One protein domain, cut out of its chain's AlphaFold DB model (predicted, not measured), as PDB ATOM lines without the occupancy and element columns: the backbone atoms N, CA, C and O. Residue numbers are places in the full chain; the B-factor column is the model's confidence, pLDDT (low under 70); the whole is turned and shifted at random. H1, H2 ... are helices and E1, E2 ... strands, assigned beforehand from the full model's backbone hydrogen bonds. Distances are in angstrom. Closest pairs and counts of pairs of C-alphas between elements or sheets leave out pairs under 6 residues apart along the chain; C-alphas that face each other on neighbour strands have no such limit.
ATOM      1  N   ARG A 135     -11.953 -26.178  50.328       69.44
ATOM      2  CA  ARG A 135     -11.859 -24.843  50.922       69.44
ATOM      3  C   ARG A 135     -11.353 -23.867  49.880       69.44
ATOM      4  O   ARG A 135     -10.284 -24.093  49.325       69.44
ATOM      5  N   ALA A 136     -12.037 -22.745  49.701       68.12
ATOM      6  CA  ALA A 136     -11.395 -21.561  49.150       68.12
ATOM      7  C   ALA A 136     -10.687 -20.796  50.271       68.12
ATOM      8  O   ALA A 136     -11.310 -20.520  51.298       68.12
ATOM      9  N   THR A 137      -9.430 -20.416  50.060       75.75
ATOM     10  CA  THR A 137      -8.749 -19.376  50.837       75.75
ATOM     11  C   THR A 137      -8.490 -18.191  49.918       75.75
ATOM     12  O   THR A 137      -8.007 -18.351  48.798       75.75
ATOM     13  N   TRP A 138      -8.831 -16.993  50.375       82.69
ATOM     14  CA  TRP A 138      -8.631 -15.769  49.612       82.69
ATOM     15  C   TRP A 138      -8.020 -14.667  50.475       82.69
ATOM     16  O   TRP A 138      -8.477 -14.412  51.592       82.69
ATOM     17  N   TYR A 139      -7.025 -13.984  49.910       80.56
ATOM     18  CA  TYR A 139      -6.422 -12.776  50.462       80.56
ATOM     19  C   TYR A 139      -6.745 -11.601  49.536       80.56
ATOM     20  O   TYR A 139      -6.520 -11.713  48.326       80.56
ATOM     21  N   PRO A 140      -7.210 -10.456  50.063       74.94
ATOM     22  CA  PRO A 140      -7.377  -9.255  49.255       74.94
ATOM     23  C   PRO A 140      -6.090  -8.910  48.489       74.94
ATOM     24  O   PRO A 140      -4.979  -9.043  49.013       74.94
ATOM     25  N   SER A 141      -6.242  -8.511  47.226       74.31
ATOM     26  CA  SER A 141      -5.147  -8.224  46.290       74.31
ATOM     27  C   SER A 141      -4.269  -9.427  45.901       74.31
ATOM     28  O   SER A 141      -3.266  -9.250  45.208       74.31
ATOM     29  N   HIS A 142      -4.661 -10.649  46.276       80.06
ATOM     30  CA  HIS A 142      -4.075 -11.905  45.799       80.06
ATOM     31  C   HIS A 142      -5.142 -12.787  45.134       80.06
ATOM     32  O   HIS A 142      -6.326 -12.443  45.079       80.06
ATOM     33  N   ALA A 143      -4.700 -13.910  44.565       80.75
ATOM     34  CA  ALA A 143      -5.579 -14.886  43.934       80.75
ATOM     35  C   ALA A 143      -6.361 -15.707  44.975       80.75
ATOM     36  O   ALA A 143      -5.940 -15.856  46.121       80.75
ATOM     37  N   VAL A 144      -7.510 -16.238  44.552       79.12
ATOM     38  CA  VAL A 144      -8.254 -17.258  45.301       79.12
ATOM     39  C   VAL A 144      -7.571 -18.606  45.093       79.12
ATOM     40  O   VAL A 144      -7.302 -18.994  43.957       79.12
ATOM     41  N   GLU A 145      -7.328 -19.327  46.179       79.50
ATOM     42  CA  GLU A 145      -6.731 -20.661  46.174       79.50
ATOM     43  C   GLU A 145      -7.745 -21.688  46.672       79.50
ATOM     44  O   GLU A 145      -8.556 -21.384  47.548       79.50
ATOM     45  N   VAL A 146      -7.711 -22.902  46.118       70.31
ATOM     46  CA  VAL A 146      -8.636 -23.984  46.475       70.31
ATOM     47  C   VAL A 146      -7.855 -25.179  47.012       70.31
ATOM     48  O   VAL A 146      -6.828 -25.542  46.448       70.31
ATOM     49  N   PHE A 147      -8.338 -25.784  48.098       67.25
ATOM     50  CA  PHE A 147      -7.693 -26.905  48.793       67.25
ATOM     51  C   PHE A 147      -8.702 -28.011  49.106       67.25
ATOM     52  O   PHE A 147      -9.795 -27.686  49.565       67.25
ATOM     53  N   ASP A 148      -8.380 -29.288  48.893       62.97
ATOM     54  CA  ASP A 148      -9.236 -30.408  49.329       62.97
ATOM     55  C   ASP A 148      -9.152 -30.642  50.854       62.97
ATOM     56  O   ASP A 148      -8.165 -30.301  51.484       62.97
ATOM     57  N   TYR A 149     -10.203 -31.148  51.503       55.34
ATOM     58  CA  TYR A 149     -10.241 -31.358  52.965       55.34
ATOM     59  C   TYR A 149      -9.873 -32.789  53.406       55.34
ATOM     60  O   TYR A 149     -10.241 -33.197  54.512       55.34
ATOM     61  N   GLU A 150      -9.186 -33.587  52.583       46.81
ATOM     62  CA  GLU A 150      -8.860 -34.970  52.960       46.81
ATOM     63  C   GLU A 150      -7.842 -35.014  54.117       46.81
ATOM     64  O   GLU A 150      -6.641 -34.867  53.922       46.81
ATOM     65  N   GLU A 151      -8.349 -35.205  55.341       38.50
ATOM     66  CA  GLU A 151      -7.638 -35.514  56.600       38.50
ATOM     67  C   GLU A 151      -6.536 -34.531  57.079       38.50
ATOM     68  O   GLU A 151      -6.103 -34.632  58.231       38.50
ATOM     69  N   ASP A 152      -6.138 -33.535  56.283       42.91
ATOM     70  CA  ASP A 152      -5.162 -32.489  56.618       42.91
ATOM     71  C   ASP A 152      -5.869 -31.135  56.873       42.91
ATOM     72  O   ASP A 152      -6.653 -30.683  56.036       42.91
ATOM     73  N   PRO A 153      -5.616 -30.431  57.998       44.97
ATOM     74  CA  PRO A 153      -6.170 -29.091  58.245       44.97
ATOM     75  C   PRO A 153      -5.812 -28.038  57.174       44.97
ATOM     76  O   PRO A 153      -6.458 -26.979  57.110       44.97
ATOM     77  N   VAL A 154      -4.790 -28.298  56.354       50.00
ATOM     78  CA  VAL A 154      -4.364 -27.430  55.249       50.00
ATOM     79  C   VAL A 154      -4.943 -27.877  53.906       50.00
ATOM     80  O   VAL A 154      -5.325 -27.006  53.124       50.00
ATOM     81  N   GLY A 155      -5.068 -29.188  53.678       57.16
ATOM     82  CA  GLY A 155      -5.523 -29.744  52.406       57.16
ATOM     83  C   GLY A 155      -4.480 -29.732  51.289       57.16
ATOM     84  O   GLY A 155      -3.487 -29.003  51.360       57.16
ATOM     85  N   ALA A 156      -4.691 -30.511  50.224       61.41
ATOM     86  CA  ALA A 156      -3.883 -30.437  49.010       61.41
ATOM     87  C   ALA A 156      -4.416 -29.351  48.063       61.41
ATOM     88  O   ALA A 156      -5.621 -29.199  47.871       61.41
ATOM     89  N   TYR A 157      -3.507 -28.580  47.455       65.31
ATOM     90  CA  TYR A 157      -3.865 -27.527  46.501       65.31
ATOM     91  C   TYR A 157      -4.527 -28.109  45.246       65.31
ATOM     92  O   TYR A 157      -3.946 -28.950  44.553       65.31
ATOM     93  N   VAL A 158      -5.709 -27.592  44.921       67.81
ATOM     94  CA  VAL A 158      -6.479 -27.924  43.725       67.81
ATOM     95  C   VAL A 158      -6.254 -26.824  42.684       67.81
ATOM     96  O   VAL A 158      -6.714 -25.693  42.869       67.81
ATOM     97  N   PRO A 159      -5.546 -27.110  41.577       65.06
ATOM     98  CA  PRO A 159      -5.288 -26.110  40.554       65.06
ATOM     99  C   PRO A 159      -6.581 -25.696  39.848       65.06
ATOM    100  O   PRO A 159      -7.361 -26.532  39.397       65.06
ATOM    101  N   LEU A 160      -6.767 -24.386  39.713       65.25
ATOM    102  CA  LEU A 160      -7.860 -23.794  38.950       65.25
ATOM    103  C   LEU A 160      -7.485 -23.669  37.468       65.25
ATOM    104  O   LEU A 160      -6.390 -23.202  37.148       65.25
ATOM    105  N   ASP A 161      -8.408 -24.031  36.576       65.38
ATOM    106  CA  ASP A 161      -8.287 -23.827  35.128       65.38
ATOM    107  C   ASP A 161      -9.517 -23.062  34.596       65.38
ATOM    108  O   ASP A 161     -10.631 -23.580  34.681       65.38
ATOM    109  N   PRO A 162      -9.356 -21.824  34.093       69.75
ATOM    110  CA  PRO A 162      -8.108 -21.054  34.054       69.75
ATOM    111  C   PRO A 162      -7.611 -20.674  35.465       69.75
ATOM    112  O   PRO A 162      -8.416 -20.604  36.392       69.75
ATOM    113  N   PRO A 163      -6.317 -20.360  35.676       74.31
ATOM    114  CA  PRO A 163      -5.823 -19.919  36.985       74.31
ATOM    115  C   PRO A 163      -6.594 -18.704  37.518       74.31
ATOM    116  O   PRO A 163      -7.019 -17.848  36.736       74.31
ATOM    117  N   ALA A 164      -6.804 -18.624  38.835       79.56
ATOM    118  CA  ALA A 164      -7.420 -17.446  39.442       79.56
ATOM    119  C   ALA A 164      -6.503 -16.220  39.335       79.56
ATOM    120  O   ALA A 164      -5.275 -16.324  39.373       79.56
ATOM    121  N   THR A 165      -7.110 -15.044  39.213       86.81
ATOM    122  CA  THR A 165      -6.411 -13.755  39.197       86.81
ATOM    123  C   THR A 165      -6.682 -12.975  40.476       86.81
ATOM    124  O   THR A 165      -7.659 -13.234  41.182       86.81
ATOM    125  N   ALA A 166      -5.805 -12.017  40.781       86.81
ATOM    126  CA  ALA A 166      -5.946 -11.183  41.966       86.81
ATOM    127  C   ALA A 166      -7.239 -10.359  41.936       86.81
ATOM    128  O   ALA A 166      -7.556  -9.730  40.924       86.81
ATOM    129  N   VAL A 167      -7.960 -10.361  43.057       87.75
ATOM    130  CA  VAL A 167      -9.206  -9.607  43.251       87.75
ATOM    131  C   VAL A 167      -9.265  -9.001  44.645       87.75
ATOM    132  O   VAL A 167      -8.673  -9.520  45.591       87.75
ATOM    133  N   ASP A 168     -10.011  -7.903  44.762       86.94
ATOM    134  CA  ASP A 168     -10.134  -7.126  46.000       86.94
ATOM    135  C   ASP A 168     -11.516  -7.256  46.659       86.94
ATOM    136  O   ASP A 168     -11.734  -6.721  47.747       86.94
ATOM    137  N   THR A 169     -12.457  -7.969  46.030       87.38
ATOM    138  CA  THR A 169     -13.831  -8.109  46.529       87.38
ATOM    139  C   THR A 169     -14.252  -9.571  46.667       87.38
ATOM    140  O   THR A 169     -13.869 -10.430  45.871       87.38
ATOM    141  N   ILE A 170     -15.099  -9.840  47.669       85.62
ATOM    142  CA  ILE A 170     -15.735 -11.152  47.873       85.62
ATOM    143  C   ILE A 170     -16.584 -11.544  46.656       85.62
ATOM    144  O   ILE A 170     -16.633 -12.714  46.280       85.62
ATOM    145  N   GLU A 171     -17.252 -10.570  46.036       88.56
ATOM    146  CA  GLU A 171     -18.103 -10.790  44.867       88.56
ATOM    147  C   GLU A 171     -17.279 -11.274  43.669       88.56
ATOM    148  O   GLU A 171     -17.624 -12.280  43.052       88.56
ATOM    149  N   ASP A 172     -16.137 -10.640  43.397       88.44
ATOM    150  CA  ASP A 172     -15.241 -11.057  42.320       88.44
ATOM    151  C   ASP A 172     -14.563 -12.401  42.602       88.44
ATOM    152  O   ASP A 172     -14.415 -13.214  41.687       88.44
ATOM    153  N   ALA A 173     -14.189 -12.667  43.857       82.94
ATOM    154  CA  ALA A 173     -13.657 -13.964  44.276       82.94
ATOM    155  C   ALA A 173     -14.687 -15.088  44.065       82.94
ATOM    156  O   ALA A 173     -14.379 -16.129  43.484       82.94
ATOM    157  N   THR A 174     -15.936 -14.848  44.469       82.31
ATOM    158  CA  THR A 174     -17.051 -15.794  44.299       82.31
ATOM    159  C   THR A 174     -17.387 -15.998  42.823       82.31
ATOM    160  O   THR A 174     -17.595 -17.130  42.388       82.31
ATOM    161  N   ARG A 175     -17.376 -14.926  42.021       85.50
ATOM    162  CA  ARG A 175     -17.588 -14.990  40.571       85.50
ATOM    163  C   ARG A 175     -16.522 -15.835  39.877       85.50
ATOM    164  O   ARG A 175     -16.873 -16.670  39.051       85.50
ATOM    165  N   GLN A 176     -15.244 -15.671  40.226       84.00
ATOM    166  CA  GLN A 176     -14.176 -16.489  39.645       84.00
ATOM    167  C   GLN A 176     -14.328 -17.979  39.972       84.00
ATOM    168  O   GLN A 176     -14.070 -18.820  39.111       84.00
ATOM    169  N   LEU A 177     -14.756 -18.317  41.188       79.25
ATOM    170  CA  LEU A 177     -15.053 -19.701  41.559       79.25
ATOM    171  C   LEU A 177     -16.221 -20.259  40.730       79.25
ATOM    172  O   LEU A 177     -16.098 -21.345  40.165       79.25
ATOM    173  N   ALA A 178     -17.295 -19.483  40.557       75.25
ATOM    174  CA  ALA A 178     -18.449 -19.874  39.746       75.25
ATOM    175  C   ALA A 178     -18.098 -20.088  38.264       75.25
ATOM    176  O   ALA A 178     -18.525 -21.074  37.668       75.25
ATOM    177  N   GLU A 179     -17.254 -19.228  37.681       77.00
ATOM    178  CA  GLU A 179     -16.723 -19.388  36.313       77.00
ATOM    179  C   GLU A 179     -15.954 -20.708  36.111       77.00
ATOM    180  O   GLU A 179     -15.759 -21.138  34.977       77.00
ATOM    181  N   ARG A 180     -15.516 -21.346  37.204       70.06
ATOM    182  CA  ARG A 180     -14.776 -22.618  37.235       70.06
ATOM    183  C   ARG A 180     -15.615 -23.759  37.805       70.06
ATOM    184  O   ARG A 180     -15.067 -24.763  38.246       70.06
ATOM    185  N   HIS A 181     -16.937 -23.595  37.798       67.56
ATOM    186  CA  HIS A 181     -17.907 -24.583  38.265       67.56
ATOM    187  C   HIS A 181     -17.816 -24.891  39.766       67.56
ATOM    188  O   HIS A 181     -18.191 -25.978  40.197       67.56
ATOM    189  N   PHE A 182     -17.355 -23.938  40.581       69.12
ATOM    190  CA  PHE A 182     -17.440 -24.014  42.040       69.12
ATOM    191  C   PHE A 182     -18.532 -23.090  42.573       69.12
ATOM    192  O   PHE A 182     -18.609 -21.913  42.230       69.12
ATOM    193  N   VAL A 183     -19.338 -23.602  43.493       69.75
ATOM    194  CA  VAL A 183     -20.356 -22.849  44.221       69.75
ATOM    195  C   VAL A 183     -19.900 -22.680  45.661       69.75
ATOM    196  O   VAL A 183     -19.635 -23.662  46.356       69.75
ATOM    197  N   VAL A 184     -19.840 -21.430  46.119       70.19
ATOM    198  CA  VAL A 184     -19.593 -21.103  47.526       70.19
ATOM    199  C   VAL A 184     -20.797 -21.520  48.371       70.19
ATOM    200  O   VAL A 184     -21.938 -21.173  48.065       70.19
ATOM    201  N   VAL A 185     -20.541 -22.276  49.436       65.19
ATOM    202  CA  VAL A 185     -21.551 -22.770  50.372       65.19
ATOM    203  C   VAL A 185     -21.509 -21.926  51.644       65.19
ATOM    204  O   VAL A 185     -20.563 -22.008  52.426       65.19
ATOM    205  N   GLY A 186     -22.565 -21.140  51.866       66.06
ATOM    206  CA  GLY A 186     -22.666 -20.228  53.007       66.06
ATOM    207  C   GLY A 186     -21.860 -18.938  52.824       66.06
ATOM    208  O   GLY A 186     -21.564 -18.531  51.703       66.06
ATOM    209  N   ASP A 187     -21.535 -18.286  53.941       73.31
ATOM    210  CA  ASP A 187     -20.800 -17.020  53.942       73.31
ATOM    211  C   ASP A 187     -19.283 -17.234  53.989       73.31
ATOM    212  O   ASP A 187     -18.778 -18.171  54.616       73.31
ATOM    213  N   TRP A 188     -18.540 -16.297  53.398       74.50
ATOM    214  CA  TRP A 188     -17.100 -16.197  53.604       74.50
ATOM    215  C   TRP A 188     -16.795 -15.827  55.057       74.50
ATOM    216  O   TRP A 188     -17.244 -14.800  55.570       74.50
ATOM    217  N   VAL A 189     -15.979 -16.643  55.714       75.19
ATOM    218  CA  VAL A 189     -15.561 -16.431  57.098       75.19
ATOM    219  C   VAL A 189     -14.219 -15.718  57.106       75.19
ATOM    220  O   VAL A 189     -13.214 -16.263  56.652       75.19
ATOM    221  N   LYS A 190     -14.200 -14.499  57.650       81.69
ATOM    222  CA  LYS A 190     -12.967 -13.742  57.872       81.69
ATOM    223  C   LYS A 190     -12.160 -14.376  59.005       81.69
ATOM    224  O   LYS A 190     -12.662 -14.521  60.120       81.69
ATOM    225  N   SER A 191     -10.900 -14.671  58.727       76.81
ATOM    226  CA  SER A 191      -9.873 -15.018  59.700       76.81
ATOM    227  C   SER A 191      -8.803 -13.928  59.711       76.81
ATOM    228  O   SER A 191      -8.526 -13.283  58.699       76.81
ATOM    229  N   THR A 192      -8.216 -13.696  60.877       79.06
ATOM    230  CA  THR A 192      -7.118 -12.740  61.053       79.06
ATOM    231  C   THR A 192      -6.005 -13.450  61.793       79.06
ATOM    232  O   THR A 192      -6.224 -13.969  62.889       79.06
ATOM    233  N   GLY A 193      -4.834 -13.498  61.168       73.81
ATOM    234  CA  GLY A 193      -3.633 -14.135  61.692       73.81
ATOM    235  C   GLY A 193      -2.446 -13.179  61.667       73.81
ATOM    236  O   GLY A 193      -2.487 -12.131  61.030       73.81
ATOM    237  N   MET A 194      -1.379 -13.553  62.367       70.56
ATOM    238  CA  MET A 194      -0.113 -12.819  62.355       70.56
ATOM    239  C   MET A 194       0.952 -13.693  61.694       70.56
ATOM    240  O   MET A 194       1.164 -14.826  62.135       70.56
ATOM    241  N   ILE A 195       1.648 -13.167  60.686       67.19
ATOM    242  CA  ILE A 195       2.888 -13.764  60.174       67.19
ATOM    243  C   ILE A 195       4.004 -12.743  60.376       67.19
ATOM    244  O   ILE A 195       4.091 -11.741  59.674       67.19
ATOM    245  N   GLY A 196       4.861 -12.990  61.369       76.50
ATOM    246  CA  GLY A 196       5.823 -11.983  61.819       76.50
ATOM    247  C   GLY A 196       5.111 -10.795  62.470       76.50
ATOM    248  O   GLY A 196       4.290 -10.997  63.365       76.50
ATOM    249  N   ASP A 197       5.431  -9.581  62.014       81.88
ATOM    250  CA  ASP A 197       4.834  -8.328  62.502       81.88
ATOM    251  C   ASP A 197       3.628  -7.863  61.660       81.88
ATOM    252  O   ASP A 197       2.972  -6.883  62.017       81.88
ATOM    253  N   ASP A 198       3.315  -8.567  60.567       75.62
ATOM    254  CA  ASP A 198       2.240  -8.205  59.649       75.62
ATOM    255  C   ASP A 198       0.935  -8.937  60.003       75.62
ATOM    256  O   ASP A 198       0.904 -10.159  60.201       75.62
ATOM    257  N   GLU A 199      -0.160  -8.174  60.071       79.06
ATOM    258  CA  GLU A 199      -1.515  -8.713  60.189       79.06
ATOM    259  C   GLU A 199      -1.984  -9.187  58.814       79.06
ATOM    260  O   GLU A 199      -2.068  -8.411  57.860       79.06
ATOM    261  N   ILE A 200      -2.318 -10.470  58.722       78.06
ATOM    262  CA  ILE A 200      -2.862 -11.074  57.515       78.06
ATOM    263  C   ILE A 200      -4.354 -11.290  57.705       78.06
ATOM    264  O   ILE A 200      -4.807 -11.909  58.671       78.06
ATOM    265  N   VAL A 201      -5.112 -10.776  56.741       81.94
ATOM    266  CA  VAL A 201      -6.549 -10.993  56.637       81.94
ATOM    267  C   VAL A 201      -6.799 -12.048  55.569       81.94
ATOM    268  O   VAL A 201      -6.503 -11.823  54.397       81.94
ATOM    269  N   GLU A 202      -7.391 -13.162  55.982       81.19
ATOM    270  CA  GLU A 202      -7.773 -14.263  55.100       81.19
ATOM    271  C   GLU A 202      -9.286 -14.453  55.142       81.19
ATOM    272  O   GLU A 202      -9.944 -14.192  56.153       81.19
ATOM    273  N   TYR A 203      -9.850 -14.936  54.046       77.19
ATOM    274  CA  TYR A 203     -11.242 -15.343  53.980       77.19
ATOM    275  C   TYR A 203     -11.313 -16.801  53.568       77.19
ATOM    276  O   TYR A 203     -10.654 -17.213  52.613       77.19
ATOM    277  N   HIS A 204     -12.143 -17.565  54.271       76.25
ATOM    278  CA  HIS A 204     -12.366 -18.972  53.980       76.25
ATOM    279  C   HIS A 204     -13.818 -19.226  53.614       76.25
ATOM    280  O   HIS A 204     -14.724 -18.690  54.252       76.25
ATOM    281  N   ALA A 205     -14.038 -20.093  52.637       70.44
ATOM    282  CA  ALA A 205     -15.367 -20.580  52.310       70.44
ATOM    283  C   ALA A 205     -15.333 -22.065  51.956       70.44
ATOM    284  O   ALA A 205     -14.351 -22.563  51.405       70.44
ATOM    285  N   ALA A 206     -16.419 -22.766  52.277       71.75
ATOM    286  CA  ALA A 206     -16.645 -24.111  51.774       71.75
ATOM    287  C   ALA A 206     -17.140 -24.027  50.327       71.75
ATOM    288  O   ALA A 206     -17.918 -23.133  49.986       71.75
ATOM    289  N   LEU A 207     -16.702 -24.956  49.487       62.00
ATOM    290  CA  LEU A 207     -17.108 -25.049  48.093       62.00
ATOM    291  C   LEU A 207     -17.822 -26.374  47.825       62.00
ATOM    292  O   LEU A 207     -17.545 -27.386  48.467       62.00
ATOM    293  N   ARG A 208     -18.701 -26.364  46.824       65.19
ATOM    294  CA  ARG A 208     -19.203 -27.558  46.132       65.19
ATOM    295  C   ARG A 208     -19.027 -27.383  44.628       65.19
ATOM    296  O   ARG A 208     -18.959 -26.252  44.156       65.19
ATOM    297  N   PHE A 209     -19.008 -28.471  43.871       52.94
ATOM    298  CA  PHE A 209     -19.057 -28.390  42.411       52.94
ATOM    299  C   PHE A 209     -20.474 -28.083  41.914       52.94
ATOM    300  O   PHE A 209     -21.459 -28.579  42.466       52.94
ATOM    301  N   ASP A 210     -20.564 -27.267  40.868       48.50
ATOM    302  CA  ASP A 210     -21.779 -27.079  40.086       48.50
ATOM    303  C   ASP A 210     -21.916 -28.241  39.088       48.50
ATOM    304  O   ASP A 210     -21.061 -28.433  38.225       48.50
TER     305      ASP A 210
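This is residues 135 to 210 of the 213 residues of an uncharacterized protein of Nocardia tenerifensis (UniProt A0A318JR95). Two antiparallel hairpins, short E1 and E2 and much longer E3 and E4, lie side by side in one strongly twisted sheet, with the single helix H1 packed over one face. The tip of the long hairpin, residues 194 to 199, sticks out as a free arm, and E3 bends sharply at residue 186, toward the other end of that hairpin. A long loop, residues 149 to 169, leads from the end of E2 to H1, and its residues 157 to 158 pair with edge strand E2. The printed part has 76 residues with four named strands and one named helix, in the chain order E1, E2, H1, E3, E4; the sheet order is E2, E1, E4, E3, and the class is mixed, helices and strands. The whole is compact, with a radius of gyration of the C-alphas of 12.2 A and spans of 39 by 30 by 23 A.

The sheet runs, strand beside strand, E2 (residues 144 to 148), E1 (residues 135 to 138), E4 (residues 198 to 209) and E3 (residues 182 to 195). E2 and E3 are its edge strands, and they are apart. From edge to edge the strands' lines turn by 78 degrees. The inner strands E1 and E4 are antiparallel, with 142 degrees between their directions; N 136 and O 205 are 2.9 A apart, within hydrogen-bond range, as are N 203 and O 138 at 2.9 A. E1 and E2 form a hairpin, antiparallel at 158 degrees, with N 135 and O 147 at 2.7 A and N 137 and O 145 at 2.8 A, both within hydrogen-bond range. E3 and E4 form the other hairpin, antiparallel at 161 degrees, with N 191 and O 202 at 2.8 A and N 183 and O 208 at 2.8 A, both within hydrogen-bond range. E3 bends by 89 degrees at residue 186; the C-alphas of 205 and 188 face each other at 4.9 A, and next those of 206 and 185 at 5.3 A. H1 (residues 170 to 178) is on the sheet, at a height over the sheet of 8.4 A. It lies only just over E4, where 3 of its 9 C-alphas fall, and its line and that of E4 stand at 35 degrees on the local plane, slantwise to the strands. H1 and E3 have 6 pairs of C-alphas within 8 A, and their closest C-alphas, those of Thr 174 and Val 184, are 6.7 A apart. In H1 every O i to N i+4 pair is within hydrogen-bond range.

E4 begins with C-alpha 198 at (2.240, -8.205, 59.649) and ends with C-alpha 209 at (-19.057, -28.390, 42.411), and it spans 34.0 A from its first to its last C-alpha. E3, 14 residues, spans 29.1 A. E1, 4 residues, begins with C-alpha 135 at (-11.859, -24.843, 50.922) and spans 9.7 A. E2, 5 residues, spans 13.8 A, and H1, 9 residues, spans 12.2 A.

The two C-alphas farthest apart, those of Asp 197 and Asp 210, are 39.5 A from each other. The printed part has no cut. The links from E1 to E2, from H1 to E3 and from E3 to E4 are tight, with 5, 3 and 2 residues, and the link from E2 to H1 is long, with 21. The mean pLDDT of the printed part is 72.2, and 28 residues are under 70, among them residues 147 to 162 and 207 to 210.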